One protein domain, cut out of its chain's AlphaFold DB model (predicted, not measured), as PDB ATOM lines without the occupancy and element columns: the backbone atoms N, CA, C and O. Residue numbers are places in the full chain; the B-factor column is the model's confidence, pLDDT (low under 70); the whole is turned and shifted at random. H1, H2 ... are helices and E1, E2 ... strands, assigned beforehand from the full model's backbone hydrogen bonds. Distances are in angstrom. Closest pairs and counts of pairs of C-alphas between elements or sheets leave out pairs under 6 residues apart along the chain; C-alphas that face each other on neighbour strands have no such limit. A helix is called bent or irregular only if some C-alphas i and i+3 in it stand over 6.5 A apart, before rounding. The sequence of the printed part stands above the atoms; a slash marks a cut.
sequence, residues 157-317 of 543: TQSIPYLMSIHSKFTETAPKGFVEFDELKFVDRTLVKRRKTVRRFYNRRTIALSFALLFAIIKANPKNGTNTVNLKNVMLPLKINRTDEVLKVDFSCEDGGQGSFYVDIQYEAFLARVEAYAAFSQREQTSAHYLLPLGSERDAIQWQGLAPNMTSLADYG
ATOM      1  N   THR A 157     152.661 103.731 117.625       87.69
ATOM      2  CA  THR A 157     151.265 103.737 118.088       87.69
ATOM      3  C   THR A 157     150.510 102.465 117.705       87.69
ATOM      4  O   THR A 157     149.729 101.957 118.503       87.69
ATOM      5  N   GLN A 158     150.813 101.872 116.545       88.06
ATOM      6  CA  GLN A 158     150.207 100.613 116.088       88.06
ATOM      7  C   GLN A 158     150.600  99.425 116.976       88.06
ATOM      8  O   GLN A 158     149.877  98.436 117.057       88.06
ATOM      9  N   SER A 159     151.741  99.523 117.666       89.12
ATOM     10  CA  SER A 159     152.234  98.476 118.564       89.12
ATOM     11  C   SER A 159     151.656  98.577 119.981       89.12
ATOM     12  O   SER A 159     151.760  97.612 120.740       89.12
ATOM     13  N   ILE A 160     151.050  99.714 120.356       91.38
ATOM     14  CA  ILE A 160     150.566  99.976 121.723       91.38
ATOM     15  C   ILE A 160     149.543  98.924 122.185       91.38
ATOM     16  O   ILE A 160     149.793  98.321 123.230       91.38
ATOM     17  N   PRO A 161     148.459  98.608 121.441       91.12
ATOM     18  CA  PRO A 161     147.451  97.652 121.916       91.12
ATOM     19  C   PRO A 161     148.033  96.259 122.184       91.12
ATOM     20  O   PRO A 161     147.748  95.627 123.204       91.12
ATOM     21  N   TYR A 162     148.918  95.795 121.297       88.81
ATOM     22  CA  TYR A 162     149.598  94.513 121.453       88.81
ATOM     23  C   TYR A 162     150.516  94.507 122.683       88.81
ATOM     24  O   TYR A 162     150.429  93.602 123.515       88.81
ATOM     25  N   LEU A 163     151.344  95.537 122.854       90.31
ATOM     26  CA  LEU A 163     152.240  95.657 124.004       90.31
ATOM     27  C   LEU A 163     151.480  95.816 125.330       90.31
ATOM     28  O   LEU A 163     151.902  95.243 126.335       90.31
ATOM     29  N   MET A 164     150.334  96.503 125.339       91.38
ATOM     30  CA  MET A 164     149.438  96.582 126.499       91.38
ATOM     31  C   MET A 164     148.868  95.211 126.875       91.38
ATOM     32  O   MET A 164     148.786  94.881 128.061       91.38
ATOM     33  N   SER A 165     148.515  94.372 125.896       87.88
ATOM     34  CA  SER A 165     148.046  93.005 126.172       87.88
ATOM     35  C   SER A 165     149.122  92.165 126.876       87.88
ATOM     36  O   SER A 165     148.836  91.454 127.839       87.88
ATOM     37  N   ILE A 166     150.384  92.308 126.458       86.19
ATOM     38  CA  ILE A 166     151.527  91.637 127.083       86.19
ATOM     39  C   ILE A 166     151.775  92.208 128.482       86.19
ATOM     40  O   ILE A 166     151.989  91.446 129.422       86.19
ATOM     41  N   HIS A 167     151.719  93.532 128.636       88.69
ATOM     42  CA  HIS A 167     151.871  94.203 129.927       88.69
ATOM     43  C   HIS A 167     150.845  93.713 130.954       88.69
ATOM     44  O   HIS A 167     151.230  93.373 132.068       88.69
ATOM     45  N   SER A 168     149.578  93.567 130.544       87.00
ATOM     46  CA  SER A 168     148.497  93.001 131.371       87.00
ATOM     47  C   SER A 168     148.868  91.618 131.910       87.00
ATOM     48  O   SER A 168     148.912  91.403 133.123       87.00
ATOM     49  N   LYS A 169     149.259  90.711 131.005       83.94
ATOM     50  CA  LYS A 169     149.671  89.346 131.357       83.94
ATOM     51  C   LYS A 169     150.879  89.315 132.273       83.94
ATOM     52  O   LYS A 169     150.972  88.435 133.128       83.94
ATOM     53  N   PHE A 170     151.815  90.248 132.077       80.94
ATOM     54  CA  PHE A 170     152.899  90.397 133.021       80.94
ATOM     55  C   PHE A 170     152.286  90.688 134.395       80.94
ATOM     56  O   PHE A 170     152.366  89.839 135.281       80.94
ATOM     57  N   THR A 171     151.626  91.831 134.570       80.31
ATOM     58  CA  THR A 171     151.169  92.298 135.892       80.31
ATOM     59  C   THR A 171     150.280  91.311 136.651       80.31
ATOM     60  O   THR A 171     150.373  91.246 137.873       80.31
ATOM     61  N   GLU A 172     149.485  90.501 135.948       79.44
ATOM     62  CA  GLU A 172     148.593  89.491 136.533       79.44
ATOM     63  C   GLU A 172     149.327  88.261 137.094       79.44
ATOM     64  O   GLU A 172     148.882  87.665 138.072       79.44
ATOM     65  N   THR A 173     150.459  87.862 136.506       70.56
ATOM     66  CA  THR A 173     151.129  86.590 136.847       70.56
ATOM     67  C   THR A 173     152.081  86.677 138.046       70.56
ATOM     68  O   THR A 173     152.552  85.639 138.518       70.56
ATOM     69  N   ALA A 174     152.301  87.879 138.598       63.28
ATOM     70  CA  ALA A 174     153.076  88.142 139.818       63.28
ATOM     71  C   ALA A 174     154.552  87.624 139.764       63.28
ATOM     72  O   ALA A 174     154.964  86.969 138.805       63.28
ATOM     73  N   PRO A 175     155.430  87.908 140.755       58.59
ATOM     74  CA  PRO A 175     156.881  87.687 140.615       58.59
ATOM     75  C   PRO A 175     157.333  86.213 140.549       58.59
ATOM     76  O   PRO A 175     158.498  85.955 140.249       58.59
ATOM     77  N   LYS A 176     156.442  85.246 140.813       58.91
ATOM     78  CA  LYS A 176     156.721  83.796 140.750       58.91
ATOM     79  C   LYS A 176     156.110  83.102 139.517       58.91
ATOM     80  O   LYS A 176     156.272  81.892 139.375       58.91
ATOM     81  N   GLY A 177     155.415  83.841 138.648       57.94
ATOM     82  CA  GLY A 177     154.749  83.307 137.459       57.94
ATOM     83  C   GLY A 177     155.631  83.245 136.208       57.94
ATOM     84  O   GLY A 177     156.771  83.709 136.174       57.94
ATOM     85  N   PHE A 178     155.085  82.657 135.148       63.56
ATOM     86  CA  PHE A 178     155.646  82.685 133.800       63.56
ATOM     87  C   PHE A 178     154.638  83.341 132.859       63.56
ATOM     88  O   PHE A 178     153.437  83.159 133.026       63.56
ATOM     89  N   VAL A 179     155.119  84.073 131.852       65.56
ATOM     90  CA  VAL A 179     154.239  84.656 130.829       65.56
ATOM     91  C   VAL A 179     154.399  83.904 129.526       65.56
ATOM     92  O   VAL A 179     155.520  83.761 129.027       65.56
ATOM     93  N   GLU A 180     153.271  83.452 128.979       72.69
ATOM     94  CA  GLU A 180     153.185  82.870 127.645       72.69
ATOM     95  C   GLU A 180     152.558  83.860 126.669       72.69
ATOM     96  O   GLU A 180     151.474  84.417 126.884       72.69
ATOM     97  N   PHE A 181     153.251  84.070 125.561       71.19
ATOM     98  CA  PHE A 181     152.731  84.825 124.436       71.19
ATOM     99  C   PHE A 181     153.146  84.166 123.131       71.19
ATOM    100  O   PHE A 181     154.054  83.330 123.073       71.19
ATOM    101  N   ASP A 182     152.435  84.538 122.081       71.25
ATOM    102  CA  ASP A 182     152.643  83.987 120.761       71.25
ATOM    103  C   ASP A 182     153.651  84.846 119.999       71.25
ATOM    104  O   ASP A 182     153.398  86.004 119.684       71.25
ATOM    105  N   GLU A 183     154.815  84.277 119.709       69.88
ATOM    106  CA  GLU A 183     155.847  84.898 118.889       69.88
ATOM    107  C   GLU A 183     155.588  84.561 117.414       69.88
ATOM    108  O   GLU A 183     155.461  83.391 117.043       69.88
ATOM    109  N   LEU A 184     155.528  85.581 116.557       67.75
ATOM    110  CA  LEU A 184     155.389  85.413 115.111       67.75
ATOM    111  C   LEU A 184     156.770  85.410 114.448       67.75
ATOM    112  O   LEU A 184     157.469  86.427 114.432       67.75
ATOM    113  N   LYS A 185     157.164  84.276 113.864       64.19
ATOM    114  CA  LYS A 185     158.436  84.125 113.142       64.19
ATOM    115  C   LYS A 185     158.202  83.764 111.688       64.19
ATOM    116  O   LYS A 185     157.349  82.945 111.380       64.19
ATOM    117  N   PHE A 186     159.000  84.345 110.799       59.84
ATOM    118  CA  PHE A 186     159.085  83.850 109.429       59.84
ATOM    119  C   PHE A 186     160.057  82.676 109.387       59.84
ATOM    120  O   PHE A 186     161.232  82.843 109.711       59.84
ATOM    121  N   VAL A 187     159.559  81.511 108.986       64.25
ATOM    122  CA  VAL A 187     160.358  80.324 108.669       64.25
ATOM    123  C   VAL A 187     160.000  79.943 107.240       64.25
ATOM    124  O   VAL A 187     158.825  79.740 106.934       64.25
ATOM    125  N   ASP A 188     160.991  79.966 106.349       58.03
ATOM    126  CA  ASP A 188     160.833  79.634 104.928       58.03
ATOM    127  C   ASP A 188     159.676  80.372 104.236       58.03
ATOM    128  O   ASP A 188     158.892  79.799 103.492       58.03
ATOM    129  N   ARG A 189     159.577  81.689 104.490       55.19
ATOM    130  CA  ARG A 189     158.527  82.605 103.979       55.19
ATOM    131  C   ARG A 189     157.118  82.369 104.536       55.19
ATOM    132  O   ARG A 189     156.220  83.144 104.226       55.19
ATOM    133  N   THR A 190     156.941  81.403 105.426       46.41
ATOM    134  CA  THR A 190     155.691  81.155 106.155       46.41
ATOM    135  C   THR A 190     155.717  81.829 107.525       46.41
ATOM    136  O   THR A 190     156.720  81.766 108.239       46.41
ATOM    137  N   LEU A 191     154.618  82.486 107.904       62.66
ATOM    138  CA  LEU A 191     154.454  83.068 109.235       62.66
ATOM    139  C   LEU A 191     154.053  81.958 110.216       62.66
ATOM    140  O   LEU A 191     152.911  81.508 110.232       62.66
ATOM    141  N   VAL A 192     154.999  81.515 111.033       71.50
ATOM    142  CA  VAL A 192     154.781  80.494 112.057       71.50
ATOM    143  C   VAL A 192     154.547  81.172 113.400       71.50
ATOM    144  O   VAL A 192     155.340  82.001 113.854       71.50
ATOM    145  N   LYS A 193     153.450  80.788 114.050       76.00
ATOM    146  CA  LYS A 193     153.089  81.218 115.398       76.00
ATOM    147  C   LYS A 193     153.680  80.231 116.403       76.00
ATOM    148  O   LYS A 193     153.289  79.067 116.432       76.00
ATOM    149  N   ARG A 194     154.643  80.672 117.212       75.75
ATOM    150  CA  ARG A 194     155.313  79.841 118.219       75.75
ATOM    151  C   ARG A 194     155.016  80.367 119.614       75.75
ATOM    152  O   ARG A 194     155.272  81.529 119.904       75.75
ATOM    153  N   ARG A 195     154.557  79.494 120.510       77.38
ATOM    154  CA  ARG A 195     154.380  79.850 121.920       77.38
ATOM    155  C   ARG A 195     155.743  80.040 122.589       77.38
ATOM    156  O   ARG A 195     156.612  79.168 122.493       77.38
ATOM    157  N   LYS A 196     155.941  81.183 123.243       76.44
ATOM    158  CA  LYS A 196     157.169  81.541 123.959       76.44
ATOM    159  C   LYS A 196     156.844  81.813 125.420       76.44
ATOM    160  O   LYS A 196     155.938  82.584 125.720       76.44
ATOM    161  N   THR A 197     157.623  81.203 126.308       75.88
ATOM    162  CA  THR A 197     157.452  81.315 127.759       75.88
ATOM    163  C   THR A 197     158.644  82.052 128.366       75.88
ATOM    164  O   THR A 197     159.791  81.631 128.197       75.88
ATOM    165  N   VAL A 198     158.396  83.141 129.095       70.69
ATOM    166  CA  VAL A 198     159.439  83.920 129.787       70.69
ATOM    167  C   VAL A 198     159.314  83.709 131.295       70.69
ATOM    168  O   VAL A 198     158.269  83.990 131.875       70.69
ATOM    169  N   ARG A 199     160.385  83.197 131.926       64.50
ATOM    170  CA  ARG A 199     160.411  82.801 133.356       64.50
ATOM    171  C   ARG A 199     161.390  83.592 134.239       64.50
ATOM    172  O   ARG A 199     161.336  83.479 135.455       64.50
ATOM    173  N   ARG A 200     162.336  84.348 133.663       59.06
ATOM    174  CA  ARG A 200     163.390  85.079 134.401       59.06
ATOM    175  C   ARG A 200     163.402  86.554 133.980       59.06
ATOM    176  O   ARG A 200     163.261  86.842 132.795       59.06
ATOM    177  N   PHE A 201     163.621  87.461 134.941       62.53
ATOM    178  CA  PHE A 201     163.681  88.932 134.779       62.53
ATOM    179  C   PHE A 201     162.343  89.668 134.621       62.53
ATOM    180  O   PHE A 201     162.293  90.707 133.964       62.53
ATOM    181  N   TYR A 202     161.291  89.160 135.262       70.44
ATOM    182  CA  TYR A 202     159.943  89.719 135.210       70.44
ATOM    183  C   TYR A 202     159.895  91.219 135.579       70.44
ATOM    184  O   TYR A 202     159.541  92.016 134.721       70.44
ATOM    185  N   ASN A 203     160.380  91.638 136.760       79.62
ATOM    186  CA  ASN A 203     160.279  93.047 137.187       79.62
ATOM    187  C   ASN A 203     160.950  94.021 136.198       79.62
ATOM    188  O   ASN A 203     160.314  94.913 135.649       79.62
ATOM    189  N   ARG A 204     162.224  93.787 135.857       82.62
ATOM    190  CA  ARG A 204     162.956  94.636 134.899       82.62
ATOM    191  C   ARG A 204     162.256  94.731 133.538       82.62
ATOM    192  O   ARG A 204     162.262  95.798 132.930       82.62
ATOM    193  N   ARG A 205     161.696  93.621 133.050       85.31
ATOM    194  CA  ARG A 205     160.968  93.562 131.777       85.31
ATOM    195  C   ARG A 205     159.644  94.314 131.851       85.31
ATOM    196  O   ARG A 205     159.357  95.078 130.934       85.31
ATOM    197  N   THR A 206     158.890  94.140 132.933       87.56
ATOM    198  CA  THR A 206     157.627  94.845 133.172       87.56
ATOM    199  C   THR A 206     157.862  96.345 133.262       87.56
ATOM    200  O   THR A 206     157.189  97.092 132.570       87.56
ATOM    201  N   ILE A 207     158.876  96.794 134.005       89.44
ATOM    202  CA  ILE A 207     159.207  98.219 134.144       89.44
ATOM    203  C   ILE A 207     159.694  98.827 132.826       89.44
ATOM    204  O   ILE A 207     159.243  99.906 132.452       89.44
ATOM    205  N   ALA A 208     160.560  98.133 132.077       90.12
ATOM    206  CA  ALA A 208     160.989  98.602 130.757       90.12
ATOM    207  C   ALA A 208     159.815  98.696 129.764       90.12
ATOM    208  O   ALA A 208     159.761  99.628 128.964       90.12
ATOM    209  N   LEU A 209     158.865  97.758 129.834       91.12
ATOM    210  CA  LEU A 209     157.650  97.772 129.022       91.12
ATOM    211  C   LEU A 209     156.685  98.889 129.452       91.12
ATOM    212  O   LEU A 209     156.178  99.599 128.586       91.12
ATOM    213  N   SER A 210     156.476  99.085 130.759       92.81
ATOM    214  CA  SER A 210     155.696 100.199 131.316       92.81
ATOM    215  C   SER A 210     156.255 101.536 130.843       92.81
ATOM    216  O   SER A 210     155.502 102.374 130.361       92.81
ATOM    217  N   PHE A 211     157.579 101.712 130.919       93.81
ATOM    218  CA  PHE A 211     158.253 102.914 130.439       93.81
ATOM    219  C   PHE A 211     158.021 103.128 128.937       93.81
ATOM    220  O   PHE A 211     157.625 104.218 128.533       93.81
ATOM    221  N   ALA A 212     158.239 102.098 128.111       92.50
ATOM    222  CA  ALA A 212     158.066 102.197 126.662       92.50
ATOM    223  C   ALA A 212     156.631 102.608 126.288       92.50
ATOM    224  O   ALA A 212     156.441 103.517 125.480       92.50
ATOM    225  N   LEU A 213     155.632 101.972 126.910       94.00
ATOM    226  CA  LEU A 213     154.215 102.278 126.716       94.00
ATOM    227  C   LEU A 213     153.870 103.698 127.170       94.00
ATOM    228  O   LEU A 213     153.316 104.453 126.378       94.00
ATOM    229  N   LEU A 214     154.239 104.082 128.397       93.75
ATOM    230  CA  LEU A 214     154.004 105.433 128.919       93.75
ATOM    231  C   LEU A 214     154.608 106.493 128.002       93.75
ATOM    232  O   LEU A 214     153.920 107.431 127.610       93.75
ATOM    233  N   PHE A 215     155.870 106.320 127.608       91.88
ATOM    234  CA  PHE A 215     156.550 107.267 126.737       91.88
ATOM    235  C   PHE A 215     155.848 107.404 125.378       91.88
ATOM    236  O   PHE A 215     155.631 108.521 124.907       91.88
ATOM    237  N   ALA A 216     155.449 106.287 124.762       91.69
ATOM    238  CA  ALA A 216     154.739 106.300 123.485       91.69
ATOM    239  C   ALA A 216     153.343 106.934 123.588       91.69
ATOM    240  O   ALA A 216     152.982 107.728 122.723       91.69
ATOM    241  N   ILE A 217     152.585 106.634 124.647       92.25
ATOM    242  CA  ILE A 217     151.243 107.189 124.886       92.25
ATOM    243  C   ILE A 217     151.319 108.702 125.120       92.25
ATOM    244  O   ILE A 217     150.585 109.460 124.492       92.25
ATOM    245  N   ILE A 218     152.251 109.152 125.966       91.19
ATOM    246  CA  ILE A 218     152.469 110.579 126.234       91.19
ATOM    247  C   ILE A 218     152.838 111.305 124.938       91.19
ATOM    248  O   ILE A 218     152.272 112.354 124.639       91.19
ATOM    249  N   LYS A 219     153.755 110.748 124.136       88.25
ATOM    250  CA  LYS A 219     154.183 111.384 122.883       88.25
ATOM    251  C   LYS A 219     153.088 111.395 121.811       88.25
ATOM    252  O   LYS A 219     153.097 112.283 120.964       88.25
ATOM    253  N   ALA A 220     152.176 110.424 121.828       87.00
ATOM    254  CA  ALA A 220     151.075 110.339 120.874       87.00
ATOM    255  C   ALA A 220     149.976 111.384 121.128       87.00
ATOM    256  O   ALA A 220     149.286 111.764 120.183       87.00
ATOM    257  N   ASN A 221     149.811 111.861 122.368       87.25
ATOM    258  CA  ASN A 221     148.754 112.815 122.692       87.25
ATOM    259  C   ASN A 221     149.118 114.248 122.225       87.25
ATOM    260  O   ASN A 221     150.127 114.805 122.679       87.25
ATOM    261  N   PRO A 222     148.287 114.897 121.382       83.81
ATOM    262  CA  PRO A 222     148.567 116.226 120.833       83.81
ATOM    263  C   PRO A 222     148.754 117.328 121.884       83.81
ATOM    264  O   PRO A 222     149.517 118.265 121.647       83.81
ATOM    265  N   LYS A 223     148.101 117.229 123.055       82.94
ATOM    266  CA  LYS A 223     148.179 118.249 124.119       82.94
ATOM    267  C   LYS A 223     149.563 118.349 124.763       82.94
ATOM    268  O   LYS A 223     149.878 119.376 125.354       82.94
ATOM    269  N   ASN A 224     150.400 117.319 124.630       82.62
ATOM    270  CA  ASN A 224     151.780 117.359 125.118       82.62
ATOM    271  C   ASN A 224     152.739 118.068 124.144       82.62
ATOM    272  O   ASN A 224     153.870 118.376 124.519       82.62
ATOM    273  N   GLY A 225     152.311 118.349 122.907       72.00
ATOM    274  CA  GLY A 225     153.134 119.011 121.896       72.00
ATOM    275  C   GLY A 225     154.496 118.333 121.690       72.00
ATOM    276  O   GLY A 225     154.615 117.107 121.642       72.00
ATOM    277  N   THR A 226     155.559 119.134 121.575       64.69
ATOM    278  CA  THR A 226     156.940 118.633 121.454       64.69
ATOM    279  C   THR A 226     157.614 118.379 122.805       64.69
ATOM    280  O   THR A 226     158.734 117.848 122.823       64.69
ATOM    281  N   ASN A 227     156.947 118.682 123.928       63.47
ATOM    282  CA  ASN A 227     157.528 118.541 125.259       63.47
ATOM    283  C   ASN A 227     157.902 117.080 125.521       63.47
ATOM    284  O   ASN A 227     157.144 116.143 125.262       63.47
ATOM    285  N   THR A 228     159.131 116.883 125.989       68.44
ATOM    286  CA  THR A 228     159.640 115.555 126.331       68.44
ATOM    287  C   THR A 228     159.528 115.420 127.836       68.44
ATOM    288  O   THR A 228     160.309 116.011 128.574       68.44
ATOM    289  N   VAL A 229     158.507 114.696 128.286       82.00
ATOM    290  CA  VAL A 229     158.280 114.447 129.711       82.00
ATOM    291  C   VAL A 229     159.356 113.484 130.196       82.00
ATOM    292  O   VAL A 229     159.480 112.370 129.680       82.00
ATOM    293  N   ASN A 230     160.157 113.916 131.168       84.81
ATOM    294  CA  ASN A 230     161.145 113.051 131.794       84.81
ATOM    295  C   ASN A 230     160.457 112.185 132.856       84.81
ATOM    296  O   ASN A 230     160.008 112.695 133.875       84.81
ATOM    297  N   LEU A 231     160.376 110.879 132.599       88.06
ATOM    298  CA  LEU A 231     159.762 109.905 133.509       88.06
ATOM    299  C   LEU A 231     160.743 109.345 134.551       88.06
ATOM    300  O   LEU A 231     160.369 108.494 135.358       88.06
ATOM    301  N   LYS A 232     162.006 109.775 134.521       87.88
ATOM    302  CA  LYS A 232     163.013 109.373 135.502       87.88
ATOM    303  C   LYS A 232     162.764 110.082 136.834       87.88
ATOM    304  O   LYS A 232     162.434 111.263 136.843       87.88
ATOM    305  N   ASN A 233     162.963 109.367 137.942       88.81
ATOM    306  CA  ASN A 233     162.791 109.870 139.316       88.81
ATOM    307  C   ASN A 233     161.366 110.359 139.647       88.81
ATOM    308  O   ASN A 233     161.178 111.035 140.655       88.81
ATOM    309  N   VAL A 234     160.363 110.029 138.825       90.38
ATOM    310  CA  VAL A 234     158.958 110.347 139.111       90.38
ATOM    311  C   VAL A 234     158.477 109.516 140.294       90.38
ATOM    312  O   VAL A 234     158.708 108.307 140.333       90.38
ATOM    313  N   MET A 235     157.798 110.166 141.233       89.31
ATOM    314  CA  MET A 235     157.359 109.613 142.509       89.31
ATOM    315  C   MET A 235     155.851 109.365 142.529       89.31
ATOM    316  O   MET A 235     155.085 110.031 141.830       89.31
ATOM    317  N   LEU A 236     155.427 108.409 143.352       87.31
ATOM    318  CA  LEU A 236     154.022 108.151 143.664       87.31
ATOM    319  C   LEU A 236     153.539 109.001 144.855       87.31
ATOM    320  O   LEU A 236     154.349 109.341 145.723       87.31
ATOM    321  N   PRO A 237     152.221 109.271 144.961       87.00
ATOM    322  CA  PRO A 237     151.159 108.943 143.998       87.00
ATOM    323  C   PRO A 237     151.066 109.958 142.849       87.00
ATOM    324  O   PRO A 237     151.406 111.130 143.023       87.00
ATOM    325  N   LEU A 238     150.550 109.534 141.691       89.31
ATOM    326  CA  LEU A 238     150.200 110.467 140.624       89.31
ATOM    327  C   LEU A 238     148.872 111.156 140.954       89.31
ATOM    328  O   LEU A 238     147.929 110.545 141.455       89.31
ATOM    329  N   LYS A 239     148.773 112.450 140.649       89.44
ATOM    330  CA  LYS A 239     147.524 113.205 140.788       89.44
ATOM    331  C   LYS A 239     146.828 113.245 139.437       89.44
ATOM    332  O   LYS A 239     147.252 113.962 138.535       89.44
ATOM    333  N   ILE A 240     145.776 112.446 139.296       89.62
ATOM    334  CA  ILE A 240     145.015 112.331 138.050       89.62
ATOM    335  C   ILE A 240     143.787 113.237 138.129       89.62
ATOM    336  O   ILE A 240     142.881 113.011 138.928       89.62
ATOM    337  N   ASN A 241     143.749 114.243 137.264       87.94
ATOM    338  CA  ASN A 241     142.620 115.138 137.072       87.94
ATOM    339  C   ASN A 241     141.900 114.759 135.773       87.94
ATOM    340  O   ASN A 241     142.497 114.760 134.694       87.94
ATOM    341  N   ARG A 242     140.613 114.416 135.876       85.88
ATOM    342  CA  ARG A 242     139.787 114.016 134.728       85.88
ATOM    343  C   ARG A 242     139.208 115.248 134.037       85.88
ATOM    344  O   ARG A 242     138.691 116.141 134.704       85.88
ATOM    345  N   THR A 243     139.285 115.300 132.712       77.31
ATOM    346  CA  THR A 243     138.665 116.361 131.907       77.31
ATOM    347  C   THR A 243     138.088 115.734 130.641       77.31
ATOM    348  O   THR A 243     138.869 115.318 129.800       77.31
ATOM    349  N   ASP A 244     136.762 115.636 130.515       74.38
ATOM    350  CA  ASP A 244     135.992 114.989 129.430       74.38
ATOM    351  C   ASP A 244     136.682 113.791 128.733       74.38
ATOM    352  O   ASP A 244     136.452 112.646 129.113       74.38
ATOM    353  N   GLU A 245     137.553 114.026 127.744       83.69
ATOM    354  CA  GLU A 245     138.220 112.977 126.948       83.69
ATOM    355  C   GLU A 245     139.706 112.725 127.295       83.69
ATOM    356  O   GLU A 245     140.337 111.807 126.763       83.69
ATOM    357  N   VAL A 246     140.298 113.527 128.186       89.12
ATOM    358  CA  VAL A 246     141.734 113.518 128.500       89.12
ATOM    359  C   VAL A 246     141.973 113.507 130.010       89.12
ATOM    360  O   VAL A 246     141.336 114.216 130.786       89.12
ATOM    361  N   LEU A 247     142.966 112.734 130.433       89.69
ATOM    362  CA  LEU A 247     143.488 112.725 131.791       89.69
ATOM    363  C   LEU A 247     144.695 113.651 131.867       89.69
ATOM    364  O   LEU A 247     145.670 113.470 131.134       89.69
ATOM    365  N   LYS A 248     144.651 114.624 132.775       91.75
ATOM    366  CA  LYS A 248     145.829 115.390 133.172       91.75
ATOM    367  C   LYS A 248     146.469 114.698 134.371       91.75
ATOM    368  O   LYS A 248     145.827 114.536 135.403       91.75
ATOM    369  N   VAL A 249     147.722 114.292 134.227       91.31
ATOM    370  CA  VAL A 249     148.487 113.594 135.260       91.31
ATOM    371  C   VAL A 249     149.575 114.525 135.769       91.31
ATOM    372  O   VAL A 249     150.512 114.838 135.037       91.31
ATOM    373  N   ASP A 250     149.442 114.966 137.014       90.94
ATOM    374  CA  ASP A 250     150.431 115.779 137.717       90.94
ATOM    375  C   ASP A 250     151.306 114.873 138.604       90.94
ATOM    376  O   ASP A 250     150.808 113.961 139.271       90.94
ATOM    377  N   PHE A 251     152.617 115.113 138.614       91.69
ATOM    378  CA  PHE A 251     153.582 114.285 139.336       91.69
ATOM    379  C   PHE A 251     154.701 115.111 139.978       91.69
ATOM    380  O   PHE A 251     155.026 116.213 139.526       91.69
ATOM    381  N   SER A 252     155.309 114.557 141.026       90.12
ATOM    382  CA  SER A 252     156.519 115.083 141.662       90.12
ATOM    383  C   SER A 252     157.718 114.184 141.373       90.12
ATOM    384  O   SER A 252     157.578 112.976 141.184       90.12
ATOM    385  N   CYS A 253     158.906 114.775 141.346       86.62
ATOM    386  CA  CYS A 253     160.174 114.071 141.236       86.62
ATOM    387  C   CYS A 253     160.909 114.074 142.580       86.62
ATOM    388  O   CYS A 253     160.686 114.955 143.411       86.62
ATOM    389  N   GLU A 254     161.824 113.125 142.766       83.12
ATOM    390  CA  GLU A 254     162.703 113.060 143.945       83.12
ATOM    391  C   GLU A 254     163.492 114.365 144.169       83.12
ATOM    392  O   GLU A 254     163.625 114.822 145.300       83.12
ATOM    393  N   ASP A 255     163.910 115.027 143.086       81.62
ATOM    394  CA  ASP A 255     164.668 116.286 143.120       81.62
ATOM    395  C   ASP A 255     163.808 117.518 143.505       81.62
ATOM    396  O   ASP A 255     164.249 118.659 143.375       81.62
ATOM    397  N   GLY A 256     162.546 117.319 143.909       78.06
ATOM    398  CA  GLY A 256     161.584 118.382 144.236       78.06
ATOM    399  C   GLY A 256     160.905 119.032 143.023       78.06
ATOM    400  O   GLY A 256     159.994 119.845 143.183       78.06
ATOM    401  N   GLY A 257     161.307 118.658 141.804       83.88
ATOM    402  CA  GLY A 257     160.662 119.095 140.567       83.88
ATOM    403  C   GLY A 257     159.213 118.610 140.463       83.88
ATOM    404  O   GLY A 257     158.862 117.543 140.963       83.88
ATOM    405  N   GLN A 258     158.369 119.383 139.785       86.88
ATOM    406  CA  GLN A 258     156.999 118.994 139.453       86.88
ATOM    407  C   GLN A 258     156.812 119.008 137.941       86.88
ATOM    408  O   GLN A 258     157.409 119.823 137.235       86.88
ATOM    409  N   GLY A 259     155.979 118.104 137.442       87.94
ATOM    410  CA  GLY A 259     155.653 118.015 136.029       87.94
ATOM    411  C   GLY A 259     154.211 117.590 135.818       87.94
ATOM    412  O   GLY A 259     153.529 117.138 136.737       87.94
ATOM    413  N   SER A 260     153.743 117.751 134.587       90.38
ATOM    414  CA  SER A 260     152.428 117.269 134.184       90.38
ATOM    415  C   SER A 260     152.462 116.745 132.758       90.38
ATOM    416  O   SER A 260     153.279 117.186 131.944       90.38
ATOM    417  N   PHE A 261     151.596 115.781 132.464       92.12
ATOM    418  CA  PHE A 261     151.387 115.276 131.114       92.12
ATOM    419  C   PHE A 261     149.928 114.885 130.891       92.12
ATOM    420  O   PHE A 261     149.182 114.629 131.833       92.12
ATOM    421  N   TYR A 262     149.531 114.834 129.626       91.62
ATOM    422  CA  TYR A 262     148.182 114.484 129.200       91.62
ATOM    423  C   TYR A 262     148.158 113.099 128.551       91.62
ATOM    424  O   TYR A 262     149.046 112.770 127.766       91.62
ATOM    425  N   VAL A 263     147.140 112.292 128.842       91.81
ATOM    426  CA  VAL A 263     146.878 111.028 128.134       91.81
ATOM    427  C   VAL A 263     145.390 110.860 127.864       91.81
ATOM    428  O   VAL A 263     144.561 111.425 128.571       91.81
ATOM    429  N   ASP A 264     145.037 110.066 126.862       91.19
ATOM    430  CA  ASP A 264     143.633 109.777 126.561       91.19
ATOM    431  C   ASP A 264     142.998 108.921 127.665       91.19
ATOM    432  O   ASP A 264     143.655 108.047 128.244       91.19
ATOM    433  N   ILE A 265     141.698 109.110 127.904       90.75
ATOM    434  CA  ILE A 265     140.953 108.403 128.959       90.75
ATOM    435  C   ILE A 265     140.997 106.870 128.831       90.75
ATOM    436  O   ILE A 265     141.013 106.159 129.833       90.75
ATOM    437  N   GLN A 266     141.133 106.340 127.610       90.12
ATOM    438  CA  GLN A 266     141.288 104.900 127.349       90.12
ATOM    439  C   GLN A 266     142.488 104.261 128.076       90.12
ATOM    440  O   GLN A 266     142.501 103.051 128.306       90.12
ATOM    441  N   TYR A 267     143.495 105.055 128.454       92.31
ATOM    442  CA  TYR A 267     144.695 104.578 129.144       92.31
ATOM    443  C   TYR A 267     144.601 104.675 130.674       92.31
ATOM    444  O   TYR A 267     145.565 104.322 131.355       92.31
ATOM    445  N   GLU A 268     143.460 105.084 131.242       90.88
ATOM    446  CA  GLU A 268     143.270 105.197 132.696       90.88
ATOM    447  C   GLU A 268     143.564 103.879 133.422       90.88
ATOM    448  O   GLU A 268     144.356 103.827 134.363       90.88
ATOM    449  N   ALA A 269     142.982 102.784 132.925       91.12
ATOM    450  CA  ALA A 269     143.172 101.453 133.496       91.12
ATOM    451  C   ALA A 269     144.639 100.999 133.433       91.12
ATOM    452  O   ALA A 269     145.104 100.259 134.300       91.12
ATOM    453  N   PHE A 270     145.379 101.444 132.415       93.06
ATOM    454  CA  PHE A 270     146.805 101.171 132.300       93.06
ATOM    455  C   PHE A 270     147.614 101.969 133.329       93.06
ATOM    456  O   PHE A 270     148.462 101.376 133.995       93.06
ATOM    457  N   LEU A 271     147.327 103.262 133.518       92.50
ATOM    458  CA  LEU A 271     147.987 104.087 134.536       92.50
ATOM    459  C   LEU A 271     147.793 103.514 135.942       92.50
ATOM    460  O   LEU A 271     148.779 103.258 136.632       92.50
ATOM    461  N   ALA A 272     146.547 103.211 136.315       91.38
ATOM    462  CA  ALA A 272     146.226 102.621 137.615       91.38
ATOM    463  C   ALA A 272     146.984 101.302 137.848       91.38
ATOM    464  O   ALA A 272     147.449 101.007 138.948       91.38
ATOM    465  N   ARG A 273     147.165 100.507 136.789       90.75
ATOM    466  CA  ARG A 273     147.920  99.256 136.850       90.75
ATOM    467  C   ARG A 273     149.420  99.477 137.026       90.75
ATOM    468  O   ARG A 273     150.058  98.705 137.739       90.75
ATOM    469  N   VAL A 274     149.990 100.498 136.384       91.69
ATOM    470  CA  VAL A 274     151.397 100.868 136.585       91.69
ATOM    471  C   VAL A 274     151.621 101.327 138.025       91.69
ATOM    472  O   VAL A 274     152.553 100.835 138.657       91.69
ATOM    473  N   GLU A 275     150.747 102.176 138.572       91.31
ATOM    474  CA  GLU A 275     150.825 102.611 139.974       91.31
ATOM    475  C   GLU A 275     150.700 101.434 140.945       91.31
ATOM    476  O   GLU A 275     151.541 101.268 141.829       91.31
ATOM    477  N   ALA A 276     149.706 100.562 140.742       89.38
ATOM    478  CA  ALA A 276     149.515  99.371 141.565       89.38
ATOM    479  C   ALA A 276     150.737  98.442 141.518       89.38
ATOM    480  O   ALA A 276     151.162  97.912 142.545       89.38
ATOM    481  N   TYR A 277     151.337  98.266 140.337       88.06
ATOM    482  CA  TYR A 277     152.538  97.452 140.174       88.06
ATOM    483  C   TYR A 277     153.768  98.075 140.851       88.06
ATOM    484  O   TYR A 277     154.569  97.366 141.466       88.06
ATOM    485  N   ALA A 278     153.918  99.396 140.770       88.75
ATOM    486  CA  ALA A 278     155.010 100.129 141.396       88.75
ATOM    487  C   ALA A 278     154.904 100.135 142.930       88.75
ATOM    488  O   ALA A 278     155.908  99.908 143.606       88.75
ATOM    489  N   ALA A 279     153.693 100.295 143.472       87.00
ATOM    490  CA  ALA A 279     153.414 100.149 144.900       87.00
ATOM    491  C   ALA A 279     153.648  98.704 145.378       87.00
ATOM    492  O   ALA A 279     154.281  98.475 146.406       87.00
ATOM    493  N   PHE A 280     153.215  97.709 144.594       83.88
ATOM    494  CA  PHE A 280     153.482  96.296 144.876       83.88
ATOM    495  C   PHE A 280     154.984  95.986 144.931       83.88
ATOM    496  O   PHE A 280     155.403  95.145 145.720       83.88
ATOM    497  N   SER A 281     155.789  96.640 144.094       79.56
ATOM    498  CA  SER A 281     157.223  96.361 143.971       79.56
ATOM    499  C   SER A 281     158.089  97.079 145.016       79.56
ATOM    500  O   SER A 281     159.288  96.830 145.053       79.56
ATOM    501  N   GLN A 282     157.512  97.961 145.842       81.88
ATOM    502  CA  GLN A 282     158.200  98.790 146.848       81.88
ATOM    503  C   GLN A 282     157.452  98.720 148.193       81.88
ATOM    504  O   GLN A 282     156.966  99.726 148.706       81.88
ATOM    505  N   ARG A 283     157.269  97.499 148.712       67.56
ATOM    506  CA  ARG A 283     156.443  97.211 149.902       67.56
ATOM    507  C   ARG A 283     157.128  97.492 151.237       67.56
ATOM    508  O   ARG A 283     156.436  97.735 152.220       67.56
ATOM    509  N   GLU A 284     158.453  97.390 151.294       65.38
ATOM    510  CA  GLU A 284     159.220  97.719 152.501       65.38
ATOM    511  C   GLU A 284     159.500  99.236 152.546       65.38
ATOM    512  O   GLU A 284     159.356  99.914 151.532       65.38
ATOM    513  N   GLN A 285     159.851  99.788 153.718       60.53
ATOM    514  CA  GLN A 285     160.149 101.218 153.910       60.53
ATOM    515  C   GLN A 285     161.385 101.649 153.101       60.53
ATOM    516  O   GLN A 285     162.494 101.763 153.618       60.53
ATOM    517  N   THR A 286     161.189 101.887 151.809       60.53
ATOM    518  CA  THR A 286     162.134 102.560 150.925       60.53
ATOM    519  C   THR A 286     161.991 104.067 151.103       60.53
ATOM    520  O   THR A 286     160.877 104.580 151.169       60.53
ATOM    521  N   SER A 287     163.105 104.801 151.145       61.59
ATOM    522  CA  SER A 287     163.099 106.269 151.260       61.59
ATOM    523  C   SER A 287     162.447 106.973 150.065       61.59
ATOM    524  O   SER A 287     162.026 108.119 150.200       61.59
ATOM    525  N   ALA A 288     162.338 106.295 148.915       70.88
ATOM    526  CA  ALA A 288     161.701 106.813 147.714       70.88
ATOM    527  C   ALA A 288     160.757 105.783 147.063       70.88
ATOM    528  O   ALA A 288     161.155 104.650 146.805       70.88
ATOM    529  N   HIS A 289     159.514 106.191 146.775       85.50
ATOM    530  CA  HIS A 289     158.513 105.405 146.044       85.50
ATOM    531  C   HIS A 289     158.400 105.882 144.593       85.50
ATOM    532  O   HIS A 289     157.594 106.758 144.273       85.50
ATOM    533  N   TYR A 290     159.201 105.299 143.704       90.94
ATOM    534  CA  TYR A 290     159.208 105.667 142.289       90.94
ATOM    535  C   TYR A 290     158.007 105.087 141.530       90.94
ATOM    536  O   TYR A 290     157.544 103.989 141.836       90.94
ATOM    537  N   LEU A 291     157.562 105.765 140.469       91.50
ATOM    538  CA  LEU A 291     156.561 105.262 139.518       91.50
ATOM    539  C   LEU A 291     157.074 104.046 138.731       91.50
ATOM    540  O   LEU A 291     156.313 103.151 138.376       91.50
ATOM    541  N   LEU A 292     158.373 104.017 138.424       91.50
ATOM    542  CA  LEU A 292     159.006 102.965 137.628       91.50
ATOM    543  C   LEU A 292     160.242 102.410 138.352       91.50
ATOM    544  O   LEU A 292     161.367 102.677 137.923       91.50
ATOM    545  N   PRO A 293     160.069 101.665 139.457       89.06
ATOM    546  CA  PRO A 293     161.186 101.192 140.268       89.06
ATOM    547  C   PRO A 293     161.925 100.031 139.595       89.06
ATOM    548  O   PRO A 293     161.338  98.995 139.290       89.06
ATOM    549  N   LEU A 294     163.237 100.160 139.392       85.44
ATOM    550  CA  LEU A 294     164.105  99.009 139.128       85.44
ATOM    551  C   LEU A 294     164.700  98.505 140.448       85.44
ATOM    552  O   LEU A 294     164.705  99.214 141.443       85.44
ATOM    553  N   GLY A 295     165.241  97.288 140.458       79.38
ATOM    554  CA  GLY A 295     165.892  96.731 141.648       79.38
ATOM    555  C   GLY A 295     164.995  95.791 142.449       79.38
ATOM    556  O   GLY A 295     164.193  95.050 141.868       79.38
ATOM    557  N   SER A 296     165.225  95.752 143.759       74.25
ATOM    558  CA  SER A 296     164.526  94.868 144.698       74.25
ATOM    559  C   SER A 296     163.527  95.655 145.541       74.25
ATOM    560  O   SER A 296     163.610  96.875 145.593       74.25
ATOM    561  N   GLU A 297     162.636  94.962 146.253       72.94
ATOM    562  CA  GLU A 297     161.638  95.601 147.129       72.94
ATOM    563  C   GLU A 297     162.256  96.473 148.239       72.94
ATOM    564  O   GLU A 297     161.572  97.341 148.769       72.94
ATOM    565  N   ARG A 298     163.541  96.258 148.567       71.81
ATOM    566  CA  ARG A 298     164.295  96.981 149.608       71.81
ATOM    567  C   ARG A 298     165.173  98.109 149.087       71.81
ATOM    568  O   ARG A 298     165.603  98.958 149.855       71.81
ATOM    569  N   ASP A 299     165.513  98.048 147.807       77.31
ATOM    570  CA  ASP A 299     166.505  98.915 147.177       77.31
ATOM    571  C   ASP A 299     166.005  99.233 145.771       77.31
ATOM    572  O   ASP A 299     166.337  98.557 144.783       77.31
ATOM    573  N   ALA A 300     165.076 100.189 145.739       83.38
ATOM    574  CA  ALA A 300     164.494 100.716 144.523       83.38
ATOM    575  C   ALA A 300     165.483 101.704 143.902       83.38
ATOM    576  O   ALA A 300     165.867 102.699 144.508       83.38
ATOM    577  N   ILE A 301     165.889 101.425 142.670       85.56
ATOM    578  CA  ILE A 301     166.860 102.214 141.918       85.56
ATOM    579  C   ILE A 301     166.259 102.674 140.592       85.56
ATOM    580  O   ILE A 301     165.347 102.056 140.040       85.56
ATOM    581  N   GLN A 302     166.820 103.742 140.036       86.06
ATOM    582  CA  GLN A 302     166.505 104.234 138.695       86.06
ATOM    583  C   GLN A 302     167.609 103.862 137.693       86.06
ATOM    584  O   GLN A 302     168.726 103.479 138.053       86.06
ATOM    585  N   TRP A 303     167.296 103.928 136.398       85.56
ATOM    586  CA  TRP A 303     168.261 103.626 135.337       85.56
ATOM    587  C   TRP A 303     169.267 104.766 135.111       85.56
ATOM    588  O   TRP A 303     169.061 105.926 135.471       85.56
ATOM    589  N   GLN A 304     170.371 104.423 134.449       77.56
ATOM    590  CA  GLN A 304     171.364 105.378 133.953       77.56
ATOM    591  C   GLN A 304     170.948 105.907 132.569       77.56
ATOM    592  O   GLN A 304     170.480 105.133 131.733       77.56
ATOM    593  N   GLY A 305     171.144 107.205 132.314       77.81
ATOM    594  CA  GLY A 305     170.708 107.878 131.081       77.81
ATOM    595  C   GLY A 305     169.213 108.235 131.049       77.81
ATOM    596  O   GLY A 305     168.576 108.343 132.096       77.81
ATOM    597  N   LEU A 306     168.668 108.431 129.840       79.81
ATOM    598  CA  LEU A 306     167.279 108.869 129.609       79.81
ATOM    599  C   LEU A 306     166.235 107.774 129.843       79.81
ATOM    600  O   LEU A 306     165.127 108.067 130.278       79.81
ATOM    601  N   ALA A 307     166.572 106.518 129.554       84.50
ATOM    602  CA  ALA A 307     165.603 105.430 129.512       84.50
ATOM    603  C   ALA A 307     166.181 104.112 130.044       84.50
ATOM    604  O   ALA A 307     167.389 103.871 129.909       84.50
ATOM    605  N   PRO A 308     165.342 103.223 130.606       87.00
ATOM    606  CA  PRO A 308     165.773 101.882 130.953       87.00
ATOM    607  C   PRO A 308     166.142 101.100 129.687       87.00
ATOM    608  O   PRO A 308     165.775 101.438 128.563       87.00
ATOM    609  N   ASN A 309     166.876 100.004 129.866       82.25
ATOM    610  CA  ASN A 309     167.213  99.132 128.746       82.25
ATOM    611  C   ASN A 309     165.939  98.461 128.191       82.25
ATOM    612  O   ASN A 309     165.318  97.653 128.883       82.25
ATOM    613  N   MET A 310     165.613  98.762 126.932       85.19
ATOM    614  CA  MET A 310     164.421  98.276 126.226       85.19
ATOM    615  C   MET A 310     164.722  97.213 125.150       85.19
ATOM    616  O   MET A 310     163.843  96.904 124.347       85.19
ATOM    617  N   THR A 311     165.908  96.579 125.180       77.56
ATOM    618  CA  THR A 311     166.280  95.416 124.326       77.56
ATOM    619  C   THR A 311     165.169  94.356 124.264       77.56
ATOM    620  O   THR A 311     164.941  93.721 123.237       77.56
ATOM    621  N   SER A 312     164.448  94.171 125.377       77.94
ATOM    622  CA  SER A 312     163.428  93.131 125.534       77.94
ATOM    623  C   SER A 312     162.214  93.277 124.614       77.94
ATOM    624  O   SER A 312     161.493  92.299 124.453       77.94
ATOM    625  N   LEU A 313     161.997  94.428 123.964       85.00
ATOM    626  CA  LEU A 313     160.900  94.568 122.995       85.00
ATOM    627  C   LEU A 313     161.029  93.570 121.836       85.00
ATOM    628  O   LEU A 313     160.027  93.004 121.400       85.00
ATOM    629  N   ALA A 314     162.260  93.275 121.402       81.62
ATOM    630  CA  ALA A 314     162.513  92.263 120.378       81.62
ATOM    631  C   ALA A 314     162.049  90.864 120.810       81.62
ATOM    632  O   ALA A 314     161.583  90.079 119.985       81.62
ATOM    633  N   ASP A 315     162.105  90.559 122.112       78.38
ATOM    634  CA  ASP A 315     161.613  89.282 122.627       78.38
ATOM    635  C   ASP A 315     160.100  89.138 122.496       78.38
ATOM    636  O   ASP A 315     159.631  88.000 122.438       78.38
ATOM    637  N   TYR A 316     159.371  90.255 122.451       80.94
ATOM    638  CA  TYR A 316     157.916  90.324 122.305       80.94
ATOM    639  C   TYR A 316     157.467  90.303 120.842       80.94
ATOM    640  O   TYR A 316     156.281  90.445 120.566       80.94
ATOM    641  N   GLY A 317     158.390  90.114 119.896       78.12
ATOM    642  CA  GLY A 317     158.085  90.087 118.468       78.12
ATOM    643  C   GLY A 317     158.058  91.465 117.804       78.12
ATOM    644  O   GLY A 317     157.779  91.528 116.612       78.12
TER     645      GLY A 317
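What this domain is: This is residues 157 to 317 of the 543 residues of an uncharacterized protein of Klebsiella pneumoniae (UniProt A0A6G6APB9). A strongly twisted sheet of three strands, E3, E4 and E5, lies at one end of the longest axis and a long two-strand hairpin, E1 and E2, at the other; between them three helices, H1, H2 and H3, run up and down, loosely side by side. H3 covers part of one face of the sheet, while the small hairpin of E6 and E7 lies near one end of H2, and short H4 near H2 and the E1 and E2 hairpin. The printed part has 161 residues, with four named helices and seven named strands in the order H1 E1 E2 H2 E3 E4 E5 H3 E6 E7 H4; the class is mixed, helices and strands. The larger sheet has the order E3, E4, E5, and each of the three sheets is antiparallel. The whole is compact, with a radius of gyration of the C-alphas of 16.5 A and spans of 54 by 38 by 28 A.

How they stand to each other: E3, residues 234 to 243, E4, residues 246 to 253, and E5, residues 258 to 264, form a meander, each strand the antiparallel neighbour of the one before. E3 and E5 are the edge strands. In the hairpin of E3 and E4, N 239 and O 250 are 2.9 A apart, within hydrogen-bond range; in that of E4 and E5, N 249 and O 261 are 2.8 A apart. E3 bends by 76 degrees at residue 237. H3, residues 265 to 280, is on this sheet at a height of 9.4 A, over E3 and E4; it runs along the strands, at 23 degrees to E3 on the local plane. They make two layers, a helix on one face of a sheet. H2, residues 202 to 220, only grazes the sheet with its residues 214 to 220; its closest C-alphas to E5, those of Ile 218 and Val 263, are 5.9 A apart. H1, residues 157 to 173, makes with H2 and H3 an up and down bundle, each helix running against the one before. H1 and H2 touch at a shallow tilt of 31 degrees, opposite ways, closest at the C-alphas of Phe 170 and Thr 206, 6.5 A. H1, with residues 164 to 171 alone, only just touches H3, with 3 pairs of C-alphas within 8 A; the closest are those of Thr 171 and Tyr 277, 6.8 A. H2 and H3 are close but not clearly touching, with the C-alphas of Ser 210 and Val 274 closest at 6.8 A. E1, residues 179 to 187, and E2, residues 190 to 198, form a hairpin in which N 183 and O 194 are 2.8 A apart. E6, residues 294 to 296, and E7, residues 299 to 301, form another, with N 301 and O 294 2.8 A apart; the C-alphas of Arg 204 in H2 and Leu 294 in E6 are their closest, 6.2 A. H4, residues 311 to 316, only just touches H2, with 3 pairs of C-alphas within 8 A, about perpendicular at 89 degrees; the closest are those of Arg 205 and Ser 312, 6.7 A. Every O i to N i+4 pair is within hydrogen-bond range in H2, against 11 of 13 in H1, 10 of 12 in H3 and 0 of 2 in H4, where 3 of 3 O i to N i+3 pairs are.

Where its parts are: H1 begins at C-alpha 157, (151.265, 103.737, 118.088), and is 25.4 A long; it is irregular, with C-alphas 158 and 161 7.1 A apart. H3, 23.6 A, is irregular too, with C-alphas 266 and 269 7.3 A apart. H2 measures 26.6 A, E1 23.4 A, E2 24.1 A, E3 and E4 22.4 A each, and E5 20.7 A. H4 ends at C-alpha 316, (157.916, 90.324, 122.305).

The domain as a whole: The two C-alphas farthest apart, those of Asp 188 and Gly 256, are 55.2 A apart. The printed part has no cut. The links H2 to E3 and H3 to E6 are long, 13 residues each. The mean pLDDT of the printed part is 81.4; 26 residues are under 70, among them 183 to 191 and 283 to 287.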